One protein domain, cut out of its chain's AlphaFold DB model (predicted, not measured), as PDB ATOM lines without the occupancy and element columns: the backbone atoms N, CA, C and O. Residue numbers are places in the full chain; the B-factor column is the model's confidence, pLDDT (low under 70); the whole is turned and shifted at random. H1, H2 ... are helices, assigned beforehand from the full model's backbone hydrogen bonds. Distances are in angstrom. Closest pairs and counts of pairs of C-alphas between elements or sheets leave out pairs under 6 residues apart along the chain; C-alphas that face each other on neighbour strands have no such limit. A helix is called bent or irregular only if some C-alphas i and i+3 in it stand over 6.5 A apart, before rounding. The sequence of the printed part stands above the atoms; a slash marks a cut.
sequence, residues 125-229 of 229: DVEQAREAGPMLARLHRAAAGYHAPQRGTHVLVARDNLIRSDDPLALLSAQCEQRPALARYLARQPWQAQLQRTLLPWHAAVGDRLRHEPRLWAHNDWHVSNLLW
ATOM      1  N   ASP A 125       8.691  52.316  22.806       88.81
ATOM      2  CA  ASP A 125       8.441  51.875  24.169       88.81
ATOM      3  C   ASP A 125       9.371  50.727  24.615       88.81
ATOM      4  O   ASP A 125       9.826  49.889  23.831       88.81
ATOM      5  N   VAL A 126       9.679  50.699  25.911       94.25
ATOM      6  CA  VAL A 126      10.581  49.714  26.515       94.25
ATOM      7  C   VAL A 126       9.947  48.322  26.557       94.25
ATOM      8  O   VAL A 126      10.679  47.335  26.477       94.25
ATOM      9  N   GLU A 127       8.621  48.204  26.670       93.50
ATOM     10  CA  GLU A 127       7.932  46.909  26.638       93.50
ATOM     11  C   GLU A 127       8.104  46.245  25.273       93.50
ATOM     12  O   GLU A 127       8.586  45.115  25.198       93.50
ATOM     13  N   GLN A 128       7.900  47.001  24.193       93.44
ATOM     14  CA  GLN A 128       8.169  46.539  22.830       93.44
ATOM     15  C   GLN A 128       9.625  46.075  22.649       93.44
ATOM     16  O   GLN A 128       9.904  45.027  22.061       93.44
ATOM     17  N   ALA A 129      10.593  46.808  23.207       93.69
ATOM     18  CA  ALA A 129      11.993  46.386  23.165       93.69
ATOM     19  C   ALA A 129      12.215  45.045  23.895       93.69
ATOM     20  O   ALA A 129      12.972  44.191  23.422       93.69
ATOM     21  N   ARG A 130      11.542  44.848  25.038       95.44
ATOM     22  CA  ARG A 130      11.594  43.604  25.817       95.44
ATOM     23  C   ARG A 130      10.911  42.439  25.112       95.44
ATOM     24  O   ARG A 130      11.388  41.325  25.276       95.44
ATOM     25  N   GLU A 131       9.862  42.668  24.329       94.44
ATOM     26  CA  GLU A 131       9.182  41.633  23.534       94.44
ATOM     27  C   GLU A 131       9.989  41.218  22.293       94.44
ATOM     28  O   GLU A 131      10.091  40.029  21.971       94.44
ATOM     29  N   ALA A 132      10.648  42.176  21.631       95.12
ATOM     30  CA  ALA A 132      11.456  41.907  20.441       95.12
ATOM     31  C   ALA A 132      12.666  40.996  20.729       95.12
ATOM     32  O   ALA A 132      13.051  40.193  19.877       95.12
ATOM     33  N   GLY A 133      13.264  41.091  21.921       95.69
ATOM     34  CA  GLY A 133      14.442  40.305  22.311       95.69
ATOM     35  C   GLY A 133      14.203  38.784  22.323       95.69
ATOM     36  O   GLY A 133      14.895  38.054  21.605       95.69
ATOM     37  N   PRO A 134      13.225  38.271  23.092       97.25
ATOM     38  CA  PRO A 134      12.835  36.864  23.083       97.25
ATOM     39  C   PRO A 134      12.430  36.360  21.696       97.25
ATOM     40  O   PRO A 134      12.788  35.236  21.337       97.25
ATOM     41  N   MET A 135      11.735  37.175  20.893       97.56
ATOM     42  CA  MET A 135      11.385  36.793  19.523       97.56
ATOM     43  C   MET A 135      12.633  36.652  18.636       97.56
ATOM     44  O   MET A 135      12.768  35.654  17.927       97.56
ATOM     45  N   LEU A 136      13.605  37.563  18.738       97.44
ATOM     46  CA  LEU A 136      14.885  37.438  18.034       97.44
ATOM     47  C   LEU A 136      15.666  36.187  18.476       97.44
ATOM     48  O   LEU A 136      16.230  35.475  17.646       97.44
ATOM     49  N   ALA A 137      15.654  35.858  19.772       97.25
ATOM     50  CA  ALA A 137      16.270  34.629  20.273       97.25
ATOM     51  C   ALA A 137      15.587  33.364  19.718       97.25
ATOM     52  O   ALA A 137      16.270  32.409  19.343       97.25
ATOM     53  N   ARG A 138      14.248  33.354  19.623       97.88
ATOM     54  CA  ARG A 138      13.490  32.272  18.967       97.88
ATOM     55  C   ARG A 138      13.863  32.147  17.491       97.88
ATOM     56  O   ARG A 138      14.074  31.030  17.028       97.88
ATOM     57  N   LEU A 139      14.019  33.270  16.787       98.12
ATOM     58  CA  LEU A 139      14.472  33.290  15.395       98.12
ATOM     59  C   LEU A 139      15.849  32.658  15.231       98.12
ATOM     60  O   LEU A 139      16.009  31.790  14.380       98.12
ATOM     61  N   HIS A 140      16.825  33.027  16.062       97.31
ATOM     62  CA  HIS A 140      18.158  32.427  15.988       97.31
ATOM     63  C   HIS A 140      18.151  30.919  16.265       97.31
ATOM     64  O   HIS A 140      18.870  30.180  15.598       97.31
ATOM     65  N   ARG A 141      17.320  30.446  17.203       97.38
ATOM     66  CA  ARG A 141      17.181  29.005  17.472       97.38
ATOM     67  C   ARG A 141      16.596  28.255  16.278       97.38
ATOM     68  O   ARG A 141      17.180  27.261  15.866       97.38
ATOM     69  N   ALA A 142      15.511  28.756  15.690       97.94
ATOM     70  CA  ALA A 142      14.915  28.158  14.495       97.94
ATOM     71  C   ALA A 142      15.869  28.181  13.293       97.94
ATOM     72  O   ALA A 142      15.949  27.226  12.525       97.94
ATOM     73  N   ALA A 143      16.653  29.250  13.147       97.50
ATOM     74  CA  ALA A 143      17.629  29.372  12.074       97.50
ATOM     75  C   ALA A 143      18.835  28.426  12.209       97.50
ATOM     76  O   ALA A 143      19.532  28.208  11.220       97.50
ATOM     77  N   ALA A 144      19.091  27.857  13.394       96.38
ATOM     78  CA  ALA A 144      20.254  27.005  13.649       96.38
ATOM     79  C   ALA A 144      20.309  25.759  12.751       96.38
ATOM     80  O   ALA A 144      21.398  25.346  12.360       96.38
ATOM     81  N   GLY A 145      19.148  25.202  12.394       95.38
ATOM     82  CA  GLY A 145      19.039  24.055  11.487       95.38
ATOM     83  C   GLY A 145      19.037  24.412   9.996       95.38
ATOM     84  O   GLY A 145      19.037  23.514   9.156       95.38
ATOM     85  N   TYR A 146      19.016  25.700   9.633       97.69
ATOM     86  CA  TYR A 146      18.966  26.111   8.231       97.69
ATOM     87  C   TYR A 146      20.368  26.201   7.627       97.69
ATOM     88  O   TYR A 146      21.092  27.188   7.792       97.69
ATOM     89  N   HIS A 147      20.737  25.171   6.870       95.88
ATOM     90  CA  HIS A 147      22.021  25.094   6.182       95.88
ATOM     91  C   HIS A 147      21.863  25.419   4.694       95.88
ATOM     92  O   HIS A 147      21.449  24.583   3.894       95.88
ATOM     93  N   ALA A 148      22.221  26.646   4.313       95.81
ATOM     94  CA  ALA A 148      22.245  27.088   2.922       95.81
ATOM     95  C   ALA A 148      23.481  27.962   2.644       95.81
ATOM     96  O   ALA A 148      23.970  28.631   3.563       95.81
ATOM     97  N   PRO A 149      23.966  28.016   1.386       93.88
ATOM     98  CA  PRO A 149      25.016  28.949   0.990       93.88
ATOM     99  C   PRO A 149      24.651  30.390   1.350       93.88
ATOM    100  O   PRO A 149      23.480  30.734   1.472       93.88
ATOM    101  N   GLN A 150      25.647  31.258   1.485       90.06
ATOM    102  CA  GLN A 150      25.411  32.692   1.648       90.06
ATOM    103  C   GLN A 150      24.617  33.258   0.457       90.06
ATOM    104  O   GLN A 150      24.817  32.821  -0.676       90.06
ATOM    105  N   ARG A 151      23.785  34.283   0.707       90.38
ATOM    106  CA  ARG A 151      23.035  34.997  -0.341       90.38
ATOM    107  C   ARG A 151      23.917  35.389  -1.530       90.38
ATOM    108  O   ARG A 151      25.012  35.933  -1.342       90.38
ATOM    109  N   GLY A 152      23.382  35.213  -2.736       90.56
ATOM    110  CA  GLY A 152      24.040  35.530  -4.004       90.56
ATOM    111  C   GLY A 152      24.172  37.029  -4.303       90.56
ATOM    112  O   GLY A 152      24.856  37.401  -5.250       90.56
ATOM    113  N   THR A 153      23.559  37.909  -3.500       88.88
ATOM    114  CA  THR A 153      23.636  39.376  -3.657       88.88
ATOM    115  C   THR A 153      24.363  40.065  -2.504       88.88
ATOM    116  O   THR A 153      24.263  39.661  -1.343       88.88
ATOM    117  N   HIS A 154      25.075  41.147  -2.826       84.25
ATOM    118  CA  HIS A 154      25.742  42.045  -1.875       84.25
ATOM    119  C   HIS A 154      24.995  43.373  -1.669       84.25
ATOM    120  O   HIS A 154      25.407  44.187  -0.846       84.25
ATOM    121  N   VAL A 155      23.925  43.615  -2.428       87.69
ATOM    122  CA  VAL A 155      23.175  44.875  -2.402       87.69
ATOM    123  C   VAL A 155      22.138  44.815  -1.289       87.69
ATOM    124  O   VAL A 155      21.299  43.916  -1.287       87.69
ATOM    125  N   LEU A 156      22.169  45.771  -0.355       86.06
ATOM    126  CA  LEU A 156      21.249  45.823   0.792       86.06
ATOM    127  C   LEU A 156      21.234  44.501   1.585       86.06
ATOM    128  O   LEU A 156      20.178  43.944   1.887       86.06
ATOM    129  N   VAL A 157      22.423  43.959   1.860       87.62
ATOM    130  CA  VAL A 157      22.610  42.778   2.708       87.62
ATOM    131  C   VAL A 157      23.694  43.087   3.734       87.62
ATOM    132  O   VAL A 157      24.866  43.201   3.383       87.62
ATOM    133  N   ALA A 158      23.315  43.174   5.009       86.12
ATOM    134  CA  ALA A 158      24.275  43.152   6.107       86.12
ATOM    135  C   ALA A 158      24.764  41.715   6.357       86.12
ATOM    136  O   ALA A 158      23.983  40.761   6.277       86.12
ATOM    137  N   ARG A 159      26.070  41.576   6.608       88.06
ATOM    138  CA  ARG A 159      26.782  40.311   6.850       88.06
ATOM    139  C   ARG A 159      27.816  40.517   7.947       88.06
ATOM    140  O   ARG A 159      28.323  41.623   8.116       88.06
ATOM    141  N   ASP A 160      28.187  39.444   8.629       88.44
ATOM    142  CA  ASP A 160      29.152  39.492   9.728       88.44
ATOM    143  C   ASP A 160      30.618  39.326   9.283       88.44
ATOM    144  O   ASP A 160      31.515  39.453  10.111       88.44
ATOM    145  N   ASN A 161      30.888  39.088   7.990       88.31
ATOM    146  CA  ASN A 161      32.235  38.794   7.480       88.31
ATOM    147  C   ASN A 161      33.274  39.847   7.890       88.31
ATOM    148  O   ASN A 161      34.390  39.478   8.233       88.31
ATOM    149  N   LEU A 162      32.912  41.137   7.869       87.88
ATOM    150  CA  LEU A 162      33.828  42.217   8.249       87.88
ATOM    151  C   LEU A 162      34.138  42.204   9.747       87.88
ATOM    152  O   LEU A 162      35.291  42.343  10.135       87.88
ATOM    153  N   ILE A 163      33.116  41.992  10.576       87.19
ATOM    154  CA  ILE A 163      33.244  41.978  12.037       87.19
ATOM    155  C   ILE A 163      33.999  40.718  12.497       87.19
ATOM    156  O   ILE A 163      34.699  40.747  13.500       87.19
ATOM    157  N   ARG A 164      33.912  39.618  11.743       89.25
ATOM    158  CA  ARG A 164      34.624  38.362  12.024       89.25
ATOM    159  C   ARG A 164      36.009  38.250  11.378       89.25
ATOM    160  O   ARG A 164      36.657  37.229  11.573       89.25
ATOM    161  N   SER A 165      36.432  39.225  10.574       89.69
ATOM    162  CA  SER A 165      37.737  39.185   9.900       89.69
ATOM    163  C   SER A 165      38.862  39.404  10.903       89.69
ATOM    164  O   SER A 165      38.762  40.336  11.692       89.69
ATOM    165  N   ASP A 166      39.944  38.626  10.831       88.06
ATOM    166  CA  ASP A 166      41.160  38.901  11.614       88.06
ATOM    167  C   ASP A 166      41.859  40.187  11.138       88.06
ATOM    168  O   ASP A 166      42.495  40.883  11.924       88.06
ATOM    169  N   ASP A 167      41.670  40.546   9.864       91.00
ATOM    170  CA  ASP A 167      42.116  41.815   9.289       91.00
ATOM    171  C   ASP A 167      40.952  42.506   8.546       91.00
ATOM    172  O   ASP A 167      40.706  42.258   7.355       91.00
ATOM    173  N   PRO A 168      40.156  43.344   9.238       91.31
ATOM    174  CA  PRO A 168      39.072  44.095   8.610       91.31
ATOM    175  C   PRO A 168      39.555  45.115   7.567       91.31
ATOM    176  O   PRO A 168      38.809  45.419   6.633       91.31
ATOM    177  N   LEU A 169      40.783  45.639   7.695       93.38
ATOM    178  CA  LEU A 169      41.344  46.619   6.759       93.38
ATOM    179  C   LEU A 169      41.671  45.962   5.419       93.38
ATOM    180  O   LEU A 169      41.249  46.469   4.374       93.38
ATOM    181  N   ALA A 170      42.376  44.830   5.438       93.88
ATOM    182  CA  ALA A 170      42.679  44.068   4.232       93.88
ATOM    183  C   ALA A 170      41.397  43.574   3.550       93.88
ATOM    184  O   ALA A 170      41.237  43.747   2.340       93.88
ATOM    185  N   LEU A 171      40.435  43.046   4.321       92.69
ATOM    186  CA  LEU A 171      39.164  42.579   3.769       92.69
ATOM    187  C   LEU A 171      38.371  43.710   3.098       92.69
ATOM    188  O   LEU A 171      37.854  43.522   1.995       92.69
ATOM    189  N   LEU A 172      38.262  44.881   3.736       92.50
ATOM    190  CA  LEU A 172      37.560  46.019   3.138       92.50
ATOM    191  C   LEU A 172      38.304  46.556   1.905       92.50
ATOM    192  O   LEU A 172      37.656  46.893   0.915       92.50
ATOM    193  N   SER A 173      39.642  46.553   1.923       93.19
ATOM    194  CA  SER A 173      40.467  46.957   0.775       93.19
ATOM    195  C   SER A 173      40.244  46.039  -0.432       93.19
ATOM    196  O   SER A 173      39.966  46.529  -1.524       93.19
ATOM    197  N   ALA A 174      40.243  44.718  -0.231       93.06
ATOM    198  CA  ALA A 174      39.936  43.749  -1.287       93.06
ATOM    199  C   ALA A 174      38.498  43.907  -1.825       93.06
ATOM    200  O   ALA A 174      38.241  43.762  -3.019       93.06
ATOM    201  N   GLN A 175      37.535  44.262  -0.965       90.62
ATOM    202  CA  GLN A 175      36.166  44.541  -1.412       90.62
ATOM    203  C   GLN A 175      36.064  45.797  -2.283       90.62
ATOM    204  O   GLN A 175      35.172  45.856  -3.131       90.62
ATOM    205  N   CYS A 176      36.936  46.793  -2.104       92.19
ATOM    206  CA  CYS A 176      36.949  47.987  -2.949       92.19
ATOM    207  C   CYS A 176      37.269  47.660  -4.413       92.19
ATOM    208  O   CYS A 176      36.644  48.246  -5.297       92.19
ATOM    209  N   GLU A 177      38.154  46.694  -4.678       89.31
ATOM    210  CA  GLU A 177      38.498  46.255  -6.043       89.31
ATOM    211  C   GLU A 177      37.272  45.720  -6.792       89.31
ATOM    212  O   GLU A 177      37.044  46.031  -7.958       89.31
ATOM    213  N   GLN A 178      36.425  44.975  -6.084       88.12
ATOM    214  CA  GLN A 178      35.212  44.367  -6.633       88.12
ATOM    215  C   GLN A 178      34.001  45.312  -6.596       88.12
ATOM    216  O   GLN A 178      32.933  44.981  -7.114       88.12
ATOM    217  N   ARG A 179      34.122  46.480  -5.948       90.12
ATOM    218  CA  ARG A 179      33.011  47.416  -5.707       90.12
ATOM    219  C   ARG A 179      33.447  48.864  -5.960       90.12
ATOM    220  O   ARG A 179      33.634  49.628  -5.008       90.12
ATOM    221  N   PRO A 180      33.504  49.308  -7.230       91.25
ATOM    222  CA  PRO A 180      33.996  50.642  -7.587       91.25
ATOM    223  C   PRO A 180      33.243  51.800  -6.914       91.25
ATOM    224  O   PRO A 180      33.832  52.828  -6.586       91.25
ATOM    225  N   ALA A 181      31.934  51.650  -6.681       91.06
ATOM    226  CA  ALA A 181      31.144  52.659  -5.975       91.06
ATOM    227  C   ALA A 181      31.546  52.783  -4.493       91.06
ATOM    228  O   ALA A 181      31.670  53.900  -3.992       91.06
ATOM    229  N   LEU A 182      31.810  51.655  -3.822       90.38
ATOM    230  CA  LEU A 182      32.318  51.629  -2.449       90.38
ATOM    231  C   LEU A 182      33.717  52.249  -2.382       90.38
ATOM    232  O   LEU A 182      33.957  53.103  -1.535       90.38
ATOM    233  N   ALA A 183      34.606  51.877  -3.308       94.31
ATOM    234  CA  ALA A 183      35.949  52.447  -3.403       94.31
ATOM    235  C   ALA A 183      35.905  53.977  -3.540       94.31
ATOM    236  O   ALA A 183      36.566  54.692  -2.791       94.31
ATOM    237  N   ARG A 184      35.058  54.495  -4.440       95.69
ATOM    238  CA  ARG A 184      34.885  55.939  -4.654       95.69
ATOM    239  C   ARG A 184      34.313  56.659  -3.437       95.69
ATOM    240  O   ARG A 184      34.680  57.805  -3.192       95.69
ATOM    241  N   TYR A 185      33.390  56.028  -2.713       94.12
ATOM    242  CA  TYR A 185      32.842  56.585  -1.478       94.12
ATOM    243  C   TYR A 185      33.926  56.679  -0.399       94.12
ATOM    244  O   TYR A 185      34.152  57.757   0.149       94.12
ATOM    245  N   LEU A 186      34.641  55.580  -0.155       94.50
ATOM    246  CA  LEU A 186      35.676  55.505   0.872       94.50
ATOM    247  C   LEU A 186      36.886  56.394   0.563       94.50
ATOM    248  O   LEU A 186      37.434  56.985   1.483       94.50
ATOM    249  N   ALA A 187      37.254  56.580  -0.709       94.75
ATOM    250  CA  ALA A 187      38.361  57.453  -1.120       94.75
ATOM    251  C   ALA A 187      38.189  58.935  -0.721       94.75
ATOM    252  O   ALA A 187      39.148  59.699  -0.774       94.75
ATOM    253  N   ARG A 188      36.982  59.359  -0.321       96.19
ATOM    254  CA  ARG A 188      36.693  60.737   0.121       96.19
ATOM    255  C   ARG A 188      37.113  61.017   1.563       96.19
ATOM    256  O   ARG A 188      37.021  62.155   2.007       96.19
ATOM    257  N   GLN A 189      37.524  59.992   2.302       94.06
ATOM    258  CA  GLN A 189      37.879  60.093   3.710       94.06
ATOM    259  C   GLN A 189      39.074  59.182   4.020       94.06
ATOM    260  O   GLN A 189      39.277  58.179   3.335       94.06
ATOM    261  N   PRO A 190      39.876  59.484   5.055       95.38
ATOM    262  CA  PRO A 190      40.995  58.637   5.466       95.38
ATOM    263  C   PRO A 190      40.484  57.394   6.218       95.38
ATOM    264  O   PRO A 190      40.768  57.206   7.403       95.38
ATOM    265  N   TRP A 191      39.678  56.567   5.545       94.62
ATOM    266  CA  TRP A 191      38.886  55.508   6.167       94.62
ATOM    267  C   TRP A 191      39.750  54.451   6.855       94.62
ATOM    268  O   TRP A 191      39.364  53.994   7.926       94.62
ATOM    269  N   GLN A 192      40.927  54.102   6.313       95.62
ATOM    270  CA  GLN A 192      41.828  53.139   6.961       95.62
ATOM    271  C   GLN A 192      42.305  53.667   8.316       95.62
ATOM    272  O   GLN A 192      42.150  53.007   9.340       95.62
ATOM    273  N   ALA A 193      42.826  54.897   8.335       95.94
ATOM    274  CA  ALA A 193      43.325  55.533   9.551       95.94
ATOM    275  C   ALA A 193      42.202  55.825  10.559       95.94
ATOM    276  O   ALA A 193      42.434  55.849  11.769       95.94
ATOM    277  N   GLN A 194      40.980  56.082  10.088       95.00
ATOM    278  CA  GLN A 194      39.809  56.199  10.955       95.00
ATOM    279  C   GLN A 194      39.451  54.844  11.568       95.00
ATOM    280  O   GLN A 194      39.424  54.750  12.790       95.00
ATOM    281  N   LEU A 195      39.279  53.795  10.756       93.25
ATOM    282  CA  LEU A 195      38.923  52.452  11.224       93.25
ATOM    283  C   LEU A 195      39.947  51.908  12.226       93.25
ATOM    284  O   LEU A 195      39.568  51.399  13.281       93.25
ATOM    285  N   GLN A 196      41.237  52.087  11.928       94.75
ATOM    286  CA  GLN A 196      42.341  51.671  12.792       94.75
ATOM    287  C   GLN A 196      42.312  52.349  14.163       94.75
ATOM    288  O   GLN A 196      42.613  51.710  15.164       94.75
ATOM    289  N   ARG A 197      41.944  53.633  14.226       94.88
ATOM    290  CA  ARG A 197      41.902  54.377  15.490       94.88
ATOM    291  C   ARG A 197      40.617  54.149  16.277       94.88
ATOM    292  O   ARG A 197      40.670  54.134  17.500       94.88
ATOM    293  N   THR A 198      39.473  54.019  15.605       92.06
ATOM    294  CA  THR A 198      38.164  54.058  16.276       92.06
ATOM    295  C   THR A 198      37.554  52.689  16.522       92.06
ATOM    296  O   THR A 198      36.905  52.516  17.549       92.06
ATOM    297  N   LEU A 199      37.737  51.725  15.615       89.31
ATOM    298  CA  LEU A 199      37.044  50.434  15.677       89.31
ATOM    299  C   LEU A 199      37.982  49.258  15.946       89.31
ATOM    300  O   LEU A 199      37.601  48.374  16.710       89.31
ATOM    301  N   LEU A 200      39.200  49.244  15.390       90.50
ATOM    302  CA  LEU A 200      40.103  48.097  15.559       90.50
ATOM    303  C   LEU A 200      40.465  47.760  17.021       90.50
ATOM    304  O   LEU A 200      40.486  46.570  17.331       90.50
ATOM    305  N   PRO A 201      40.665  48.722  17.949       90.12
ATOM    306  CA  PRO A 201      40.941  48.387  19.350       90.12
ATOM    307  C   PRO A 201      39.807  47.595  20.018       90.12
ATOM    308  O   PRO A 201      40.056  46.667  20.781       90.12
ATOM    309  N   TRP A 202      38.554  47.929  19.695       87.19
ATOM    310  CA  TRP A 202      37.373  47.228  20.204       87.19
ATOM    311  C   TRP A 202      37.140  45.907  19.477       87.19
ATOM    312  O   TRP A 202      36.758  44.914  20.092       87.19
ATOM    313  N   HIS A 203      37.388  45.887  18.167       88.44
ATOM    314  CA  HIS A 203      37.271  44.692  17.342       88.44
ATOM    315  C   HIS A 203      38.245  43.599  17.790       88.44
ATOM    316  O   HIS A 203      37.809  42.464  17.950       88.44
ATOM    317  N   ALA A 204      39.498  43.936  18.108       83.31
ATOM    318  CA  ALA A 204      40.487  42.974  18.603       83.31
ATOM    319  C   ALA A 204      40.012  42.235  19.870       83.31
ATOM    320  O   ALA A 204      40.215  41.032  19.999       83.31
ATOM    321  N   ALA A 205      39.306  42.924  20.774       80.94
ATOM    322  CA  ALA A 205      38.754  42.320  21.990       80.94
ATOM    323  C   ALA A 205      37.558  41.379  21.730       80.94
ATOM    324  O   ALA A 205      37.205  40.562  22.582       80.94
ATOM    325  N   VAL A 206      36.906  41.503  20.572       83.12
ATOM    326  CA  VAL A 206      35.677  40.776  20.220       83.12
ATOM    327  C   VAL A 206      35.933  39.682  19.175       83.12
ATOM    328  O   VAL A 206      35.246  38.660  19.193       83.12
ATOM    329  N   GLY A 207      36.931  39.857  18.305       77.69
ATOM    330  CA  GLY A 207      37.247  38.965  17.187       77.69
ATOM    331  C   GLY A 207      37.441  37.515  17.625       77.69
ATOM    332  O   GLY A 207      36.792  36.620  17.087       77.69
ATOM    333  N   ASP A 208      38.225  37.294  18.680       79.12
ATOM    334  CA  ASP A 208      38.501  35.960  19.226       79.12
ATOM    335  C   ASP A 208      37.236  35.221  19.665       79.12
ATOM    336  O   ASP A 208      37.061  34.033  19.381       79.12
ATOM    337  N   ARG A 209      36.315  35.932  20.321       84.31
ATOM    338  CA  ARG A 209      35.030  35.369  20.749       84.31
ATOM    339  C   ARG A 209      34.164  35.049  19.538       84.31
ATOM    340  O   ARG A 209      33.647  33.942  19.427       84.31
ATOM    341  N   LEU A 210      34.077  35.981  18.592       86.69
ATOM    342  CA  LEU A 210      33.282  35.797  17.385       86.69
ATOM    343  C   LEU A 210      33.795  34.675  16.482       86.69
ATOM    344  O   LEU A 210      32.992  34.130  15.736       86.69
ATOM    345  N   ARG A 211      35.073  34.283  16.519       82.38
ATOM    346  CA  ARG A 211      35.546  33.124  15.733       82.38
ATOM    347  C   ARG A 211      34.864  31.813  16.130       82.38
ATOM    348  O   ARG A 211      34.720  30.935  15.285       82.38
ATOM    349  N   HIS A 212      34.411  31.705  17.376       85.75
ATOM    350  CA  HIS A 212      33.806  30.488  17.919       85.75
ATOM    351  C   HIS A 212      32.271  30.503  17.887       85.75
ATOM    352  O   HIS A 212      31.646  29.468  18.097       85.75
ATOM    353  N   GLU A 213      31.655  31.652  17.601       90.19
ATOM    354  CA  GLU A 213      30.200  31.752  17.492       90.19
ATOM    355  C   GLU A 213      29.702  31.094  16.195       90.19
ATOM    356  O   GLU A 213      30.286  31.328  15.128       90.19
ATOM    357  N   PRO A 214      28.593  30.336  16.215       89.81
ATOM    358  CA  PRO A 214      28.036  29.753  15.003       89.81
ATOM    359  C   PRO A 214      27.644  30.841  13.993       89.81
ATOM    360  O   PRO A 214      27.277  31.969  14.342       89.81
ATOM    361  N   ARG A 215      27.733  30.499  12.705       91.44
ATOM    362  CA  ARG A 215      27.215  31.328  11.612       91.44
ATOM    363  C   ARG A 215      25.802  30.873  11.292       91.44
ATOM    364  O   ARG A 215      25.595  29.707  10.971       91.44
ATOM    365  N   LEU A 216      24.863  31.807  11.355       93.06
ATOM    366  CA  LEU A 216      23.451  31.557  11.099       93.06
ATOM    367  C   LEU A 216      22.976  32.387   9.912       93.06
ATOM    368  O   LEU A 216      23.441  33.507   9.689       93.06
ATOM    369  N   TRP A 217      21.984  31.869   9.194       95.06
ATOM    370  CA  TRP A 217      21.083  32.747   8.462       95.06
ATOM    371  C   TRP A 217      20.276  33.567   9.475       95.06
ATOM    372  O   TRP A 217      19.716  33.018  10.416       95.06
ATOM    373  N   ALA A 218      20.254  34.888   9.322       93.06
ATOM    374  CA  ALA A 218      19.657  35.792  10.303       93.06
ATOM    375  C   ALA A 218      18.790  36.864   9.636       93.06
ATOM    376  O   ALA A 218      18.950  37.174   8.447       93.06
ATOM    377  N   HIS A 219      17.903  37.469  10.429       93.44
ATOM    378  CA  HIS A 219      17.189  38.679  10.044       93.44
ATOM    379  C   HIS A 219      18.135  39.880  10.160       93.44
ATOM    380  O   HIS A 219      18.397  40.387  11.246       93.44
ATOM    381  N   ASN A 220      18.676  40.334   9.032       88.69
ATOM    382  CA  ASN A 220      19.759  41.318   8.995       88.69
ATOM    383  C   ASN A 220      19.293  42.787   9.011       88.69
ATOM    384  O   ASN A 220      20.102  43.682   8.789       88.69
ATOM    385  N   ASP A 221      18.005  43.007   9.277       91.12
ATOM    386  CA  ASP A 221      17.360  44.322   9.363       91.12
ATOM    387  C   ASP A 221      16.289  44.339  10.477       91.12
ATOM    388  O   ASP A 221      15.132  44.698  10.266       91.12
ATOM    389  N   TRP A 222      16.625  43.802  11.659       92.88
ATOM    390  CA  TRP A 222      15.694  43.636  12.790       92.88
ATOM    391  C   TRP A 222      15.357  44.982  13.454       92.88
ATOM    392  O   TRP A 222      15.939  45.362  14.468       92.88
ATOM    393  N   HIS A 223      14.421  45.720  12.859       91.62
ATOM    394  CA  HIS A 223      13.885  46.970  13.386       91.62
ATOM    395  C   HIS A 223      12.360  46.923  13.479       91.62
ATOM    396  O   HIS A 223      11.703  46.147  12.790       91.62
ATOM    397  N   VAL A 224      11.782  47.819  14.274       92.44
ATOM    398  CA  VAL A 224      10.367  47.785  14.672       92.44
ATOM    399  C   VAL A 224       9.358  47.777  13.526       92.44
ATOM    400  O   VAL A 224       8.317  47.148  13.650       92.44
ATOM    401  N   SER A 225       9.672  48.398  12.388       90.38
ATOM    402  CA  SER A 225       8.790  48.366  11.215       90.38
ATOM    403  C   SER A 225       8.938  47.141  10.303       90.38
ATOM    404  O   SER A 225       8.332  47.111   9.239       90.38
ATOM    405  N   ASN A 226       9.782  46.176  10.675       93.00
ATOM    406  CA  ASN A 226       9.803  44.829  10.093       93.00
ATOM    407  C   ASN A 226       9.128  43.817  11.041       93.00
ATOM    408  O   ASN A 226       9.149  42.619  10.770       93.00
ATOM    409  N   LEU A 227       8.550  44.290  12.153       94.31
ATOM    410  CA  LEU A 227       7.855  43.489  13.154       94.31
ATOM    411  C   LEU A 227       6.370  43.855  13.174       94.31
ATOM    412  O   LEU A 227       6.002  45.011  12.966       94.31
ATOM    413  N   LEU A 228       5.539  42.858  13.459       94.50
ATOM    414  CA  LEU A 228       4.129  43.030  13.787       94.50
ATOM    415  C   LEU A 228       3.950  42.696  15.269       94.50
ATOM    416  O   LEU A 228       4.589  41.759  15.756       94.50
ATOM    417  N   TRP A 229       3.124  43.487  15.950       92.56
ATOM    418  CA  TRP A 229       2.951  43.475  17.405       92.56
ATOM    419  C   TRP A 229       1.572  42.941  17.798       92.56
ATOM    420  O   TRP A 229       0.560  43.388  17.203       92.56
TER     421      TRP A 229
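Overview. This is residues 125 to 229 of the 229 residues of the protein "Stress response kinase A" of Stenotrophomonas maltophilia (UniProt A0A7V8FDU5). H1 stands alone at one end of a loose frame; four shorter helices, H2 to H5, follow one another in an arc at the other end. Two long unnamed stretches span between: residues 144 to 167 lead out, 213 to 229 lead back toward H1. The 105 printed residues, all helix in class with no named strand, are loose: radius of gyration of the C-alphas 16.7 A, spans 42 by 31 by 30 A.

Arrangement. H1, residues 126 to 143, is apart from H2, 168 to 178, H3, 180 to 186, H4, 191 to 198, and H5, 200 to 212. H2 and H3 only just touch, with 3 pairs of C-alphas within 8 A, only at the corner; closest are C-alphas 176 and 183, 4.6 A. H2 and H4 only just touch, with 3 such pairs; closest are C-alphas 169 and 192, 6.5 A. H3 and H4 meet only through their link, as do H4 and H5. Every O i to N i+4 pair is within hydrogen-bond range in H3 and H4, against 13 of 14 in H1, 5 of 7 in H2 and 5 of 9 in H5.

Along the chain. H1 runs 25.9 A from C-alpha 126 at (10.581, 49.714, 26.515). H2 measures 15.7 A, H3 9.9 A and H4 10.2 A. H5, 18.8 A, ends at C-alpha 212 (33.806, 30.488, 17.919); it is irregular, only just: C-alphas 205 and 208 are 6.9 A apart.

Size, cuts and confidence. C-alphas 127 and 177, the farthest apart, are 44.8 A apart. The link H1 to H2 is long. The printed part has no cut, and no printed residue is under pLDDT 70.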